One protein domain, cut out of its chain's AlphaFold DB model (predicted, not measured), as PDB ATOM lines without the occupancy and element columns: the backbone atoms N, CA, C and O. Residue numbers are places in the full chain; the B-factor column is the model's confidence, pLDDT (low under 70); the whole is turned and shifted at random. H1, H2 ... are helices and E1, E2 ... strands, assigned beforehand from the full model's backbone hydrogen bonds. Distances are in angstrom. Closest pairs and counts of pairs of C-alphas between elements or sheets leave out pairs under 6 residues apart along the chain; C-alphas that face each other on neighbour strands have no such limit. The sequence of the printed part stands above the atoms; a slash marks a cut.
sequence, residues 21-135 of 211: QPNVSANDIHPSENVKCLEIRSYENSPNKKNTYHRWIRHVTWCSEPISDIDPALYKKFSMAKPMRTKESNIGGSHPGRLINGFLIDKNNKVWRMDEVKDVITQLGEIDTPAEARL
ATOM      1  N   GLN A  21     170.075 179.060 121.286       59.31
ATOM      2  CA  GLN A  21     168.926 179.903 120.968       59.31
ATOM      3  C   GLN A  21     168.361 179.515 119.593       59.31
ATOM      4  O   GLN A  21     169.133 179.217 118.672       59.31
ATOM      5  N   PRO A  22     167.034 179.469 119.442       62.09
ATOM      6  CA  PRO A  22     166.436 179.129 118.171       62.09
ATOM      7  C   PRO A  22     166.643 180.320 117.225       62.09
ATOM      8  O   PRO A  22     166.228 181.434 117.527       62.09
ATOM      9  N   ASN A  23     167.311 180.106 116.086       63.72
ATOM     10  CA  ASN A  23     167.299 181.089 115.001       63.72
ATOM     11  C   ASN A  23     165.927 180.983 114.326       63.72
ATOM     12  O   ASN A  23     165.711 180.104 113.485       63.72
ATOM     13  N   VAL A  24     164.973 181.758 114.829       67.44
ATOM     14  CA  VAL A  24     163.605 181.837 114.320       67.44
ATOM     15  C   VAL A  24     163.427 183.249 113.805       67.44
ATOM     16  O   VAL A  24     163.576 184.204 114.568       67.44
ATOM     17  N   SER A  25     163.148 183.379 112.508       71.38
ATOM     18  CA  SER A  25     162.775 184.672 111.955       71.38
ATOM     19  C   SER A  25     161.466 185.102 112.600       71.38
ATOM     20  O   SER A  25     160.543 184.295 112.722       71.38
ATOM     21  N   ALA A  26     161.370 186.372 112.990       64.19
ATOM     22  CA  ALA A  26     160.123 186.947 113.476       64.19
ATOM     23  C   ALA A  26     158.974 186.652 112.499       64.19
ATOM     24  O   ALA A  26     157.908 186.230 112.919       64.19
ATOM     25  N   ASN A  27     159.232 186.757 111.195       71.31
ATOM     26  CA  ASN A  27     158.226 186.579 110.147       71.31
ATOM     27  C   ASN A  27     157.653 185.154 110.045       71.31
ATOM     28  O   ASN A  27     156.664 184.966 109.348       71.31
ATOM     29  N   ASP A  28     158.254 184.164 110.714       82.56
ATOM     30  CA  ASP A  28     157.806 182.768 110.652       82.56
ATOM     31  C   ASP A  28     156.863 182.386 111.813       82.56
ATOM     32  O   ASP A  28     156.445 181.226 111.914       82.56
ATOM     33  N   ILE A  29     156.569 183.327 112.717       84.69
ATOM     34  CA  ILE A  29     155.680 183.141 113.869       84.69
ATOM     35  C   ILE A  29     154.379 183.908 113.619       84.69
ATOM     36  O   ILE A  29     154.418 185.084 113.256       84.69
ATOM     37  N   HIS A  30     153.239 183.271 113.894       87.38
ATOM     38  CA  HIS A  30     151.904 183.851 113.731       87.38
ATOM     39  C   HIS A  30     151.133 183.883 115.057       87.38
ATOM     40  O   HIS A  30     150.239 183.070 115.278       87.38
ATOM     41  N   PRO A  31     151.438 184.825 115.963       85.12
ATOM     42  CA  PRO A  31     150.671 185.008 117.182       85.12
ATOM     43  C   PRO A  31     149.187 185.232 116.920       85.12
ATOM     44  O   PRO A  31     148.768 185.678 115.852       85.12
ATOM     45  N   SER A  32     148.390 184.935 117.944       90.44
ATOM     46  CA  SER A  32     146.946 185.105 117.899       90.44
ATOM     47  C   SER A  32     146.575 186.539 117.539       90.44
ATOM     48  O   SER A  32     147.287 187.490 117.864       90.44
ATOM     49  N   GLU A  33     145.404 186.709 116.929       91.25
ATOM     50  CA  GLU A  33     144.960 188.013 116.447       91.25
ATOM     51  C   GLU A  33     144.943 189.090 117.539       91.25
ATOM     52  O   GLU A  33     145.007 190.262 117.213       91.25
ATOM     53  N   ASN A  34     144.867 188.749 118.826       93.62
ATOM     54  CA  ASN A  34     144.846 189.729 119.918       93.62
ATOM     55  C   ASN A  34     146.230 190.274 120.313       93.62
ATOM     56  O   ASN A  34     146.324 191.128 121.199       93.62
ATOM     57  N   VAL A  35     147.291 189.813 119.650       95.00
ATOM     58  CA  VAL A  35     148.684 190.154 119.937       95.00
ATOM     59  C   VAL A  35     149.156 191.216 118.953       95.00
ATOM     60  O   VAL A  35     149.158 191.005 117.746       95.00
ATOM     61  N   LYS A  36     149.588 192.362 119.481       95.38
ATOM     62  CA  LYS A  36     150.248 193.418 118.704       95.38
ATOM     63  C   LYS A  36     151.759 193.211 118.666       95.38
ATOM     64  O   LYS A  36     152.385 193.378 117.627       95.38
ATOM     65  N   CYS A  37     152.363 192.844 119.796       95.56
ATOM     66  CA  CYS A  37     153.775 192.474 119.831       95.56
ATOM     67  C   CYS A  37     154.081 191.488 120.960       95.56
ATOM     68  O   CYS A  37     153.641 191.699 122.083       95.56
ATOM     69  N   LEU A  38     154.854 190.441 120.681       95.38
ATOM     70  CA  LEU A  38     155.324 189.421 121.614       95.38
ATOM     71  C   LEU A  38     156.856 189.420 121.643       95.38
ATOM     72  O   LEU A  38     157.516 189.337 120.609       95.38
ATOM     73  N   GLU A  39     157.437 189.449 122.838       94.81
ATOM     74  CA  GLU A  39     158.879 189.336 123.036       94.81
ATOM     75  C   GLU A  39     159.192 188.326 124.136       94.81
ATOM     76  O   GLU A  39     158.580 188.357 125.201       94.81
ATOM     77  N   ILE A  40     160.177 187.454 123.914       93.50
ATOM     78  CA  ILE A  40     160.717 186.589 124.969       93.50
ATOM     79  C   ILE A  40     162.126 187.050 125.314       93.50
ATOM     80  O   ILE A  40     163.015 187.089 124.455       93.50
ATOM     81  N   ARG A  41     162.326 187.392 126.589       93.50
ATOM     82  CA  ARG A  41     163.583 187.930 127.119       93.50
ATOM     83  C   ARG A  41     164.171 186.971 128.144       93.50
ATOM     84  O   ARG A  41     163.448 186.469 129.000       93.50
ATOM     85  N   SER A  42     165.486 186.777 128.091       90.62
ATOM     86  CA  SER A  42     166.252 186.121 129.154       90.62
ATOM     87  C   SER A  42     167.026 187.157 129.944       90.62
ATOM     88  O   SER A  42     167.656 188.042 129.368       90.62
ATOM     89  N   TYR A  43     167.038 186.992 131.257       88.69
ATOM     90  CA  TYR A  43     167.745 187.826 132.210       88.69
ATOM     91  C   TYR A  43     168.772 186.976 132.947       88.69
ATOM     92  O   TYR A  43     168.442 185.919 133.486       88.69
ATOM     93  N   GLU A  44     170.017 187.439 132.985       84.12
ATOM     94  CA  GLU A  44     171.052 186.804 133.795       84.12
ATOM     95  C   GLU A  44     170.758 187.056 135.276       84.12
ATOM     96  O   GLU A  44     170.597 188.196 135.722       84.12
ATOM     97  N   ASN A  45     170.670 185.979 136.052       72.31
ATOM     98  CA  ASN A  45     170.545 186.072 137.493       72.31
ATOM     99  C   ASN A  45     171.937 186.351 138.071       72.31
ATOM    100  O   ASN A  45     172.771 185.452 138.148       72.31
ATOM    101  N   SER A  46     172.205 187.596 138.466       64.75
ATOM    102  CA  SER A  46     173.442 187.917 139.176       64.75
ATOM    103  C   SER A  46     173.314 187.449 140.632       64.75
ATOM    104  O   SER A  46     172.529 188.043 141.377       64.75
ATOM    105  N   PRO A  47     174.079 186.433 141.083       60.59
ATOM    106  CA  PRO A  47     173.969 185.912 142.449       60.59
ATOM    107  C   PRO A  47     174.238 186.986 143.518       60.59
ATOM    108  O   PRO A  47     173.737 186.886 144.635       60.59
ATOM    109  N   ASN A  48     174.963 188.050 143.154       61.97
ATOM    110  CA  ASN A  48     175.412 189.099 144.068       61.97
ATOM    111  C   ASN A  48     174.549 190.368 144.038       61.97
ATOM    112  O   ASN A  48     174.807 191.301 144.795       61.97
ATOM    113  N   LYS A  49     173.532 190.441 143.171       59.25
ATOM    114  CA  LYS A  49     172.699 191.636 143.028       59.25
ATOM    115  C   LYS A  49     171.224 191.273 143.108       59.25
ATOM    116  O   LYS A  49     170.571 191.003 142.102       59.25
ATOM    117  N   LYS A  50     170.683 191.301 144.330       54.34
ATOM    118  CA  LYS A  50     169.237 191.200 144.555       54.34
ATOM    119  C   LYS A  50     168.545 192.282 143.709       54.34
ATOM    120  O   LYS A  50     168.727 193.472 143.947       54.34
ATOM    121  N   ASN A  51     167.748 191.856 142.731       55.69
ATOM    122  CA  ASN A  51     166.776 192.668 141.985       55.69
ATOM    123  C   ASN A  51     167.297 193.602 140.882       55.69
ATOM    124  O   ASN A  51     166.534 194.449 140.411       55.69
ATOM    125  N   THR A  52     168.540 193.465 140.424       61.62
ATOM    126  CA  THR A  52     169.060 194.314 139.337       61.62
ATOM    127  C   THR A  52     169.288 193.531 138.048       61.62
ATOM    128  O   THR A  52     170.383 193.085 137.721       61.62
ATOM    129  N   TYR A  53     168.202 193.392 137.288       65.75
ATOM    130  CA  TYR A  53     168.186 192.849 135.931       65.75
ATOM    131  C   TYR A  53     168.649 193.917 134.929       65.75
ATOM    132  O   TYR A  53     167.840 194.546 134.252       65.75
ATOM    133  N   HIS A  54     169.952 194.192 134.892       59.69
ATOM    134  CA  HIS A  54     170.499 195.263 134.048       59.69
ATOM    135  C   HIS A  54     170.649 194.876 132.579       59.69
ATOM    136  O   HIS A  54     170.705 195.753 131.722       59.69
ATOM    137  N   ARG A  55     170.727 193.576 132.284       71.75
ATOM    138  CA  ARG A  55     170.953 193.068 130.938       71.75
ATOM    139  C   ARG A  55     169.950 191.970 130.640       71.75
ATOM    140  O   ARG A  55     169.782 191.044 131.433       71.75
ATOM    141  N   TRP A  56     169.294 192.095 129.497       80.19
ATOM    142  CA  TRP A  56     168.502 191.024 128.924       80.19
ATOM    143  C   TRP A  56     168.941 190.743 127.497       80.19
ATOM    144  O   TRP A  56     169.526 191.595 126.827       80.19
ATOM    145  N   ILE A  57     168.653 189.529 127.050       81.88
ATOM    146  CA  ILE A  57     168.850 189.075 125.676       81.88
ATOM    147  C   ILE A  57     167.460 188.818 125.093       81.88
ATOM    148  O   ILE A  57     166.666 188.111 125.722       81.88
ATOM    149  N   ARG A  58     167.149 189.389 123.919       78.94
ATOM    150  CA  ARG A  58     165.934 189.005 123.176       78.94
ATOM    151  C   ARG A  58     166.205 187.684 122.497       78.94
ATOM    152  O   ARG A  58     167.184 187.557 121.769       78.94
ATOM    153  N   HIS A  59     165.336 186.722 122.739       79.00
ATOM    154  CA  HIS A  59     165.363 185.452 122.027       79.00
ATOM    155  C   HIS A  59     164.416 185.485 120.838       79.00
ATOM    156  O   HIS A  59     164.750 184.990 119.770       79.00
ATOM    157  N   VAL A  60     163.248 186.092 121.036       85.38
ATOM    158  CA  VAL A  60     162.207 186.226 120.024       85.38
ATOM    159  C   VAL A  60     161.592 187.603 120.159       85.38
ATOM    160  O   VAL A  60     161.333 188.064 121.272       85.38
ATOM    161  N   THR A  61     161.360 188.263 119.033       90.19
ATOM    162  CA  THR A  61     160.515 189.451 118.949       90.19
ATOM    163  C   THR A  61     159.663 189.303 117.710       90.19
ATOM    164  O   THR A  61     160.199 189.103 116.627       90.19
ATOM    165  N   TRP A  62     158.356 189.406 117.878       90.00
ATOM    166  CA  TRP A  62     157.395 189.471 116.796       90.00
ATOM    167  C   TRP A  62     156.459 190.628 117.071       90.00
ATOM    168  O   TRP A  62     155.939 190.716 118.177       90.00
ATOM    169  N   CYS A  63     156.206 191.475 116.085       91.19
ATOM    170  CA  CYS A  63     155.129 192.446 116.165       91.19
ATOM    171  C   CYS A  63     154.308 192.384 114.871       91.19
ATOM    172  O   CYS A  63     154.877 192.201 113.796       91.19
ATOM    173  N   SER A  64     152.986 192.539 114.979       89.00
ATOM    174  CA  SER A  64     152.062 192.554 113.835       89.00
ATOM    175  C   SER A  64     152.256 193.776 112.936       89.00
ATOM    176  O   SER A  64     151.862 193.769 111.776       89.00
ATOM    177  N   GLU A  65     152.831 194.838 113.497       89.44
ATOM    178  CA  GLU A  65     153.177 196.090 112.832       89.44
ATOM    179  C   GLU A  65     154.666 196.397 113.057       89.44
ATOM    180  O   GLU A  65     155.248 195.921 114.044       89.44
ATOM    181  N   PRO A  66     155.317 197.169 112.168       91.12
ATOM    182  CA  PRO A  66     156.670 197.655 112.405       91.12
ATOM    183  C   PRO A  66     156.791 198.315 113.782       91.12
ATOM    184  O   PRO A  66     155.921 199.068 114.209       91.12
ATOM    185  N   ILE A  67     157.907 198.086 114.481       91.81
ATOM    186  CA  ILE A  67     158.146 198.698 115.803       91.81
ATOM    187  C   ILE A  67     158.085 200.235 115.732       91.81
ATOM    188  O   ILE A  67     157.713 200.867 116.717       91.81
ATOM    189  N   SER A  68     158.430 200.826 114.581       93.06
ATOM    190  CA  SER A  68     158.320 202.268 114.317       93.06
ATOM    191  C   SER A  68     156.896 202.809 114.415       93.06
ATOM    192  O   SER A  68     156.725 203.997 114.674       93.06
ATOM    193  N   ASP A  69     155.905 201.944 114.215       95.25
ATOM    194  CA  ASP A  69     154.496 202.315 114.110       95.25
ATOM    195  C   ASP A  69     153.779 202.120 115.458       95.25
ATOM    196  O   ASP A  69     152.686 202.640 115.682       95.25
ATOM    197  N   ILE A  70     154.423 201.423 116.403       95.50
ATOM    198  CA  ILE A  70     153.964 201.315 117.787       95.50
ATOM    199  C   ILE A  70     154.214 202.653 118.489       95.50
ATOM    200  O   ILE A  70     155.326 203.182 118.444       95.50
ATOM    201  N   ASP A  71     153.206 203.156 119.213       97.12
ATOM    202  CA  ASP A  71     153.330 204.369 120.029       97.12
ATOM    203  C   ASP A  71     154.650 204.362 120.842       97.12
ATOM    204  O   ASP A  71     154.886 203.437 121.635       97.12
ATOM    205  N   PRO A  72     155.533 205.366 120.674       97.00
ATOM    206  CA  PRO A  72     156.857 205.339 121.288       97.00
ATOM    207  C   PRO A  72     156.825 205.253 122.817       97.00
ATOM    208  O   PRO A  72     157.701 204.625 123.421       97.00
ATOM    209  N   ALA A  73     155.824 205.856 123.469       97.88
ATOM    210  CA  ALA A  73     155.685 205.795 124.921       97.88
ATOM    211  C   ALA A  73     155.260 204.390 125.384       97.88
ATOM    212  O   ALA A  73     155.809 203.863 126.359       97.88
ATOM    213  N   LEU A  74     154.351 203.745 124.652       97.75
ATOM    214  CA  LEU A  74     153.950 202.358 124.850       97.75
ATOM    215  C   LEU A  74     155.121 201.395 124.644       97.75
ATOM    216  O   LEU A  74     155.382 200.565 125.519       97.75
ATOM    217  N   TYR A  75     155.866 201.519 123.543       96.19
ATOM    218  CA  TYR A  75     157.021 200.654 123.286       96.19
ATOM    219  C   TYR A  75     158.141 200.882 124.311       96.19
ATOM    220  O   TYR A  75     158.782 199.931 124.775       96.19
ATOM    221  N   LYS A  76     158.342 202.123 124.772       96.00
ATOM    222  CA  LYS A  76     159.240 202.415 125.898       96.00
ATOM    223  C   LYS A  76     158.787 201.694 127.172       96.00
ATOM    224  O   LYS A  76     159.592 201.021 127.811       96.00
ATOM    225  N   LYS A  77     157.498 201.749 127.522       96.81
ATOM    226  CA  LYS A  77     156.939 201.005 128.667       96.81
ATOM    227  C   LYS A  77     157.128 199.491 128.514       96.81
ATOM    228  O   LYS A  77     157.505 198.825 129.475       96.81
ATOM    229  N   PHE A  78     156.897 198.956 127.317       96.06
ATOM    230  CA  PHE A  78     157.072 197.543 126.988       96.06
ATOM    231  C   PHE A  78     158.532 197.080 127.108       96.06
ATOM    232  O   PHE A  78     158.814 196.068 127.754       96.06
ATOM    233  N   SER A  79     159.476 197.828 126.537       93.19
ATOM    234  CA  SER A  79     160.917 197.524 126.578       93.19
ATOM    235  C   SER A  79     161.526 197.665 127.976       93.19
ATOM    236  O   SER A  79     162.464 196.945 128.317       93.19
ATOM    237  N   MET A  80     160.962 198.539 128.814       92.50
ATOM    238  CA  MET A  80     161.359 198.718 130.215       92.50
ATOM    239  C   MET A  80     160.615 197.794 131.194       92.50
ATOM    240  O   MET A  80     160.886 197.832 132.398       92.50
ATOM    241  N   ALA A  81     159.679 196.965 130.717       93.94
ATOM    242  CA  ALA A  81     158.942 196.045 131.574       93.94
ATOM    243  C   ALA A  81     159.903 195.057 132.264       93.94
ATOM    244  O   ALA A  81     160.694 194.366 131.619       93.94
ATOM    245  N   LYS A  82     159.830 195.002 133.599       91.62
ATOM    246  CA  LYS A  82     160.655 194.112 134.428       91.62
ATOM    247  C   LYS A  82     160.115 192.679 134.390       91.62
ATOM    248  O   LYS A  82     158.888 192.519 134.367       91.62
ATOM    249  N   PRO A  83     160.990 191.658 134.447       91.31
ATOM    250  CA  PRO A  83     160.546 190.276 134.546       91.31
ATOM    251  C   PRO A  83     159.792 190.042 135.854       91.31
ATOM    252  O   PRO A  83     159.984 190.753 136.846       91.31
ATOM    253  N   MET A  84     158.930 189.034 135.843       89.44
ATOM    254  CA  MET A  84     158.213 188.551 137.016       89.44
ATOM    255  C   MET A  84     158.706 187.147 137.351       89.44
ATOM    256  O   MET A  84     159.028 186.378 136.450       89.44
ATOM    257  N   ARG A  85     158.783 186.830 138.644       84.19
ATOM    258  CA  ARG A  85     159.143 185.498 139.123       84.19
ATOM    259  C   ARG A  85     158.103 185.042 140.134       84.19
ATOM    260  O   ARG A  85     158.055 185.581 141.240       84.19
ATOM    261  N   THR A  86     157.279 184.088 139.736       87.75
ATOM    262  CA  THR A  86     156.331 183.385 140.602       87.75
ATOM    263  C   THR A  86     156.897 182.012 140.985       87.75
ATOM    264  O   THR A  86     158.057 181.701 140.692       87.75
ATOM    265  N   LYS A  87     156.116 181.199 141.704       87.19
ATOM    266  CA  LYS A  87     156.501 179.810 142.006       87.19
ATOM    267  C   LYS A  87     156.266 178.897 140.802       87.19
ATOM    268  O   LYS A  87     156.851 177.823 140.730       87.19
ATOM    269  N   GLU A  88     155.429 179.350 139.880       89.31
ATOM    270  CA  GLU A  88     154.960 178.657 138.693       89.31
ATOM    271  C   GLU A  88     155.833 178.953 137.463       89.31
ATOM    272  O   GLU A  88     155.703 178.263 136.452       89.31
ATOM    273  N   SER A  89     156.754 179.928 137.553       89.69
ATOM    274  CA  SER A  89     157.657 180.289 136.456       89.69
ATOM    275  C   SER A  89     158.372 179.063 135.877       89.69
ATOM    276  O   SER A  89     159.170 178.422 136.564       89.69
ATOM    277  N   ASN A  90     158.126 178.754 134.602       91.56
ATOM    278  CA  ASN A  90     158.640 177.532 133.971       91.56
ATOM    279  C   ASN A  90     159.129 177.715 132.522       91.56
ATOM    280  O   ASN A  90     159.448 176.729 131.854       91.56
ATOM    281  N   ILE A  91     159.235 178.958 132.035       91.25
ATOM    282  CA  ILE A  91     159.784 179.241 130.701       91.25
ATOM    283  C   ILE A  91     161.292 178.951 130.663       91.25
ATOM    284  O   ILE A  91     162.057 179.386 131.521       91.25
ATOM    285  N   GLY A  92     161.718 178.231 129.625       83.44
ATOM    286  CA  GLY A  92     163.086 177.752 129.422       83.44
ATOM    287  C   GLY A  92     163.464 176.578 130.323       83.44
ATOM    288  O   GLY A  92     164.633 176.193 130.369       83.44
ATOM    289  N   GLY A  93     162.494 176.004 131.042       78.50
ATOM    290  CA  GLY A  93     162.686 174.843 131.900       78.50
ATOM    291  C   GLY A  93     163.818 175.038 132.910       78.50
ATOM    292  O   GLY A  93     163.718 175.832 133.842       78.50
ATOM    293  N   SER A  94     164.894 174.270 132.740       60.81
ATOM    294  CA  SER A  94     165.965 174.110 133.725       60.81
ATOM    295  C   SER A  94     167.165 175.037 133.538       60.81
ATOM    296  O   SER A  94     168.173 174.781 134.185       60.81
ATOM    297  N   HIS A  95     167.116 176.064 132.675       68.62
ATOM    298  CA  HIS A  95     168.268 176.941 132.404       68.62
ATOM    299  C   HIS A  95     168.793 177.620 133.687       68.62
ATOM    300  O   HIS A  95     168.233 178.625 134.140       68.62
ATOM    301  N   PRO A  96     169.868 177.092 134.308       67.88
ATOM    302  CA  PRO A  96     170.265 177.528 135.633       67.88
ATOM    303  C   PRO A  96     170.852 178.935 135.543       67.88
ATOM    304  O   PRO A  96     171.622 179.257 134.641       67.88
ATOM    305  N   GLY A  97     170.467 179.799 136.482       75.75
ATOM    306  CA  GLY A  97     170.964 181.175 136.525       75.75
ATOM    307  C   GLY A  97     170.354 182.113 135.479       75.75
ATOM    308  O   GLY A  97     170.832 183.239 135.347       75.75
ATOM    309  N   ARG A  98     169.293 181.707 134.772       83.56
ATOM    310  CA  ARG A  98     168.535 182.589 133.877       83.56
ATOM    311  C   ARG A  98     167.074 182.664 134.304       83.56
ATOM    312  O   ARG A  98     166.481 181.666 134.696       83.56
ATOM    313  N   LEU A  99     166.507 183.862 134.246       88.06
ATOM    314  CA  LEU A  99     165.070 184.093 134.364       88.06
ATOM    315  C   LEU A  99     164.552 184.440 132.971       88.06
ATOM    316  O   LEU A  99     165.071 185.367 132.353       88.06
ATOM    317  N   ILE A 100     163.575 183.694 132.466       91.31
ATOM    318  CA  ILE A 100     163.024 183.907 131.127       91.31
ATOM    319  C   ILE A 100     161.552 184.275 131.260       91.31
ATOM    320  O   ILE A 100     160.800 183.610 131.966       91.31
ATOM    321  N   ASN A 101     161.149 185.342 130.575       94.62
ATOM    322  CA  ASN A 101     159.786 185.857 130.601       94.62
ATOM    323  C   ASN A 101     159.315 186.213 129.193       94.62
ATOM    324  O   ASN A 101     160.084 186.737 128.382       94.62
ATOM    325  N   GLY A 102     158.028 185.988 128.948       95.88
ATOM    326  CA  GLY A 102     157.307 186.563 127.823       95.88
ATOM    327  C   GLY A 102     156.764 187.951 128.168       95.88
ATOM    328  O   GLY A 102     156.358 188.224 129.299       95.88
ATOM    329  N   PHE A 103     156.730 188.831 127.179       97.00
ATOM    330  CA  PHE A 103     156.154 190.165 127.252       97.00
ATOM    331  C   PHE A 103     155.246 190.351 126.055       97.00
ATOM    332  O   PHE A 103     155.624 190.012 124.938       97.00
ATOM    333  N   LEU A 104     154.070 190.920 126.283       97.25
ATOM    334  CA  LEU A 104     153.070 191.114 125.243       97.25
ATOM    335  C   LEU A 104     152.558 192.556 125.258       97.25
ATOM    336  O   LEU A 104     152.287 193.095 126.327       97.25
ATOM    337  N   ILE A 105     152.398 193.156 124.083       97.88
ATOM    338  CA  ILE A 105     151.486 194.273 123.838       97.88
ATOM    339  C   ILE A 105     150.250 193.670 123.175       97.88
ATOM    340  O   ILE A 105     150.372 193.031 122.129       97.88
ATOM    341  N   ASP A 106     149.079 193.838 123.781       97.06
ATOM    342  CA  ASP A 106     147.820 193.409 123.168       97.06
ATOM    343  C   ASP A 106     147.246 194.479 122.219       97.06
ATOM    344  O   ASP A 106     147.738 195.610 122.136       97.06
ATOM    345  N   LYS A 107     146.173 194.135 121.502       96.12
ATOM    346  CA  LYS A 107     145.442 195.075 120.631       96.12
ATOM    347  C   LYS A 107     144.878 196.306 121.360       96.12
ATOM    348  O   LYS A 107     144.650 197.326 120.718       96.12
ATOM    349  N   ASN A 108     144.698 196.241 122.680       97.00
ATOM    350  CA  ASN A 108     144.226 197.349 123.516       97.00
ATOM    351  C   ASN A 108     145.380 198.196 124.080       97.00
ATOM    352  O   ASN A 108     145.177 198.983 125.005       97.00
ATOM    353  N   ASN A 109     146.598 198.034 123.549       97.44
ATOM    354  CA  ASN A 109     147.807 198.727 123.994       97.44
ATOM    355  C   ASN A 109     148.157 198.466 125.474       97.44
ATOM    356  O   ASN A 109     148.825 199.275 126.129       97.44
ATOM    357  N   LYS A 110     147.735 197.326 126.033       98.19
ATOM    358  CA  LYS A 110     148.121 196.901 127.378       98.19
ATOM    359  C   LYS A 110     149.363 196.021 127.319       98.19
ATOM    360  O   LYS A 110     149.488 195.124 126.490       98.19
ATOM    361  N   VAL A 111     150.283 196.289 128.247       98.00
ATOM    362  CA  VAL A 111     151.514 195.515 128.423       98.00
ATOM    363  C   VAL A 111     151.281 194.406 129.440       98.00
ATOM    364  O   VAL A 111     150.947 194.680 130.597       98.00
ATOM    365  N   TRP A 112     151.525 193.171 129.023       97.81
ATOM    366  CA  TRP A 112     151.444 191.974 129.846       97.81
ATOM    367  C   TRP A 112     152.825 191.355 130.050       97.81
ATOM    368  O   TRP A 112     153.744 191.533 129.248       97.81
ATOM    369  N   ARG A 113     152.966 190.637 131.163       96.56
ATOM    370  CA  ARG A 113     154.171 189.900 131.551       96.56
ATOM    371  C   ARG A 113     153.750 188.467 131.825       96.56
ATOM    372  O   ARG A 113     152.766 188.269 132.528       96.56
ATOM    373  N   MET A 114     154.497 187.523 131.280       96.62
ATOM    374  CA  MET A 114     154.222 186.093 131.341       96.62
ATOM    375  C   MET A 114     155.475 185.388 131.840       96.62
ATOM    376  O   MET A 114     156.588 185.695 131.404       96.62
ATOM    377  N   ASP A 115     155.313 184.470 132.776       95.12
ATOM    378  CA  ASP A 115     156.394 183.646 133.311       95.12
ATOM    379  C   ASP A 115     156.095 182.146 133.228       95.12
ATOM    380  O   ASP A 115     156.989 181.334 133.474       95.12
ATOM    381  N   GLU A 116     154.892 181.776 132.787       95.56
ATOM    382  CA  GLU A 116     154.532 180.404 132.456       95.56
ATOM    383  C   GLU A 116     154.540 180.154 130.939       95.56
ATOM    384  O   GLU A 116     154.100 180.977 130.133       95.56
ATOM    385  N   VAL A 117     154.992 178.964 130.541       94.94
ATOM    386  CA  VAL A 117     154.990 178.484 129.155       94.94
ATOM    387  C   VAL A 117     153.580 178.503 128.577       94.94
ATOM    388  O   VAL A 117     153.394 178.983 127.462       94.94
ATOM    389  N   LYS A 118     152.584 178.040 129.344       95.38
ATOM    390  CA  LYS A 118     151.184 177.993 128.899       95.38
ATOM    391  C   LYS A 118     150.687 179.374 128.456       95.38
ATOM    392  O   LYS A 118     150.027 179.474 127.428       95.38
ATOM    393  N   ASP A 119     151.066 180.430 129.180       95.06
ATOM    394  CA  ASP A 119     150.610 181.788 128.901       95.06
ATOM    395  C   ASP A 119     151.176 182.254 127.565       95.06
ATOM    396  O   ASP A 119     150.419 182.693 126.707       95.06
ATOM    397  N   VAL A 120     152.477 182.054 127.331       94.94
ATOM    398  CA  VAL A 120     153.114 182.375 126.045       94.94
ATOM    399  C   VAL A 120     152.475 181.584 124.903       94.94
ATOM    400  O   VAL A 120     152.146 182.167 123.873       94.94
ATOM    401  N   ILE A 121     152.250 180.281 125.090       94.50
ATOM    402  CA  ILE A 121     151.647 179.407 124.076       94.50
ATOM    403  C   ILE A 121     150.251 179.882 123.683       94.50
ATOM    404  O   ILE A 121     149.948 179.942 122.496       94.50
ATOM    405  N   THR A 122     149.417 180.284 124.648       94.06
ATOM    406  CA  THR A 122     148.071 180.797 124.334       94.06
ATOM    407  C   THR A 122     148.096 182.034 123.437       94.06
ATOM    408  O   THR A 122     147.131 182.286 122.720       94.06
ATOM    409  N   GLN A 123     149.202 182.784 123.440       94.69
ATOM    410  CA  GLN A 123     149.382 183.951 122.584       94.69
ATOM    411  C   GLN A 123     149.913 183.597 121.189       94.69
ATOM    412  O   GLN A 123     149.811 184.436 120.303       94.69
ATOM    413  N   LEU A 124     150.454 182.394 120.963       90.69
ATOM    414  CA  LEU A 124     151.056 181.987 119.684       90.69
ATOM    415  C   LEU A 124     150.049 181.500 118.629       90.69
ATOM    416  O   LEU A 124     150.460 181.282 117.501       90.69
ATOM    417  N   GLY A 125     148.763 181.340 118.957       89.31
ATOM    418  CA  GLY A 125     147.775 180.820 118.002       89.31
ATOM    419  C   GLY A 125     147.931 179.317 117.719       89.31
ATOM    420  O   GLY A 125     148.383 178.562 118.583       89.31
ATOM    421  N   GLU A 126     147.501 178.863 116.534       93.06
ATOM    422  CA  GLU A 126     147.754 177.483 116.094       93.06
ATOM    423  C   GLU A 126     149.213 177.322 115.656       93.06
ATOM    424  O   GLU A 126     149.714 178.101 114.855       93.06
ATOM    425  N   ILE A 127     149.869 176.262 116.128       93.19
ATOM    426  CA  ILE A 127     151.225 175.901 115.705       93.19
ATOM    427  C   ILE A 127     151.163 175.259 114.321       93.19
ATOM    428  O   ILE A 127     150.826 174.075 114.189       93.19
ATOM    429  N   ASP A 128     151.512 176.036 113.303       91.19
ATOM    430  CA  ASP A 128     151.413 175.654 111.899       91.19
ATOM    431  C   ASP A 128     152.720 175.821 111.109       91.19
ATOM    432  O   ASP A 128     152.788 175.393 109.947       91.19
ATOM    433  N   THR A 129     153.773 176.354 111.747       91.69
ATOM    434  CA  THR A 129     155.120 176.471 111.170       91.69
ATOM    435  C   THR A 129     156.202 175.708 111.955       91.69
ATOM    436  O   THR A 129     156.111 175.510 113.172       91.69
ATOM    437  N   PRO A 130     157.309 175.303 111.293       90.88
ATOM    438  CA  PRO A 130     158.474 174.748 111.987       90.88
ATOM    439  C   PRO A 130     159.115 175.725 112.984       90.88
ATOM    440  O   PRO A 130     159.709 175.296 113.973       90.88
ATOM    441  N   ALA A 131     159.019 177.028 112.718       89.50
ATOM    442  CA  ALA A 131     159.525 178.093 113.576       89.50
ATOM    443  C   ALA A 131     158.775 178.151 114.912       89.50
ATOM    444  O   ALA A 131     159.406 178.167 115.969       89.50
ATOM    445  N   GLU A 132     157.447 178.094 114.868       92.31
ATOM    446  CA  GLU A 132     156.598 178.005 116.056       92.31
ATOM    447  C   GLU A 132     156.883 176.712 116.820       92.31
ATOM    448  O   GLU A 132     157.155 176.749 118.015       92.31
ATOM    449  N   ALA A 133     156.948 175.567 116.134       93.38
ATOM    450  CA  ALA A 133     157.284 174.288 116.761       93.38
ATOM    451  C   ALA A 133     158.670 174.305 117.446       93.38
ATOM    452  O   ALA A 133     158.846 173.754 118.537       93.38
ATOM    453  N   ARG A 134     159.662 174.970 116.835       90.50
ATOM    454  CA  ARG A 134     160.987 175.198 117.430       90.50
ATOM    455  C   ARG A 134     160.897 176.083 118.669       90.50
ATOM    456  O   ARG A 134     161.542 175.780 119.671       90.50
ATOM    457  N   LEU A 135     160.103 177.151 118.606       90.75
ATOM    458  CA  LEU A 135     159.868 178.033 119.739       90.75
ATOM    459  C   LEU A 135     159.244 177.274 120.913       90.75
ATOM    460  O   LEU A 135     159.747 177.395 122.025       90.75
TER     461      LEU A 135
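This is residues 21 to 135 of the 211 residues of an uncharacterized protein of Sulfurovum sp. (strain NBC37-1) (UniProt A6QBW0). A single twisted sheet of four strands makes the core, with one short helix on each face, H1 over one and H2 over the other. H3 is a small helix off the sheet, while residues 80 to 97 form a long loop from H1 round the E4 side of the sheet to the start of E3. The printed part has 115 residues, with four named strands and three named helices in the order E1, E2, H1, E3, E4, H2, H3; the sheet order is E2, E1, E3, E4, all antiparallel. The class is mixed, helices and strands, with under half of the residues in named elements. The whole is compact, with a radius of gyration of the C-alphas of 14.0 A and spans of 40 by 33 by 24 A.

In the sheet, E1, residues 35 to 44, and E3, residues 98 to 106, are antiparallel inner strands at 164 degrees, with N 39 and O 103 2.8 A apart, within hydrogen-bond range. E2, residues 56 to 63, is an edge strand and forms a hairpin with E1; N 38 and O 62 are 2.7 A apart. E2 bends by 70 degrees at residue 59. E4, residues 111 to 114, is the other edge strand and forms a hairpin with E3, with N 112 and O 104 2.8 A apart. H1, residues 72 to 79, is on the sheet at a height of 10.1 A, over E3 and along the strands; its closest C-alphas to E3 are those of Phe 78 and Ile 105, 7.2 A apart. H2, residues 117 to 123, is on the opposite face at a height of 8.9 A, only just over E3 alone, since 2 of its 7 C-alphas fall on E4. The closest C-alphas of H2 and E3 are those of Val 120 and Gly 102, 6.2 A apart. E2, H1 and E3 form a split strand-helix-strand unit, two strands running the same way with E1 between them, and its crossover is left-handed. H3, residues 130 to 135, is not on the sheet and is apart from H2. In H1, H2 and H3 every O i to N i+4 pair is within hydrogen-bond range.

E1 begins at C-alpha 35, (148.684, 190.154, 119.937), and is 26.5 A long. E3 is 25.7 A and E2 18.5 A. H1 begins at C-alpha 72, (156.857, 205.339, 121.288), and H3 ends at C-alpha 135, (159.868, 178.033, 119.739).

The C-alphas farthest apart are those of Asn 48 and Asp 128, 42.3 A. The printed part has no cut; the links E1 to E2 and H1 to E3 are long. The mean pLDDT of the printed part is 86.6, with residues 21 to 24, 26, 46 to 54 and 94 to 96 under 70.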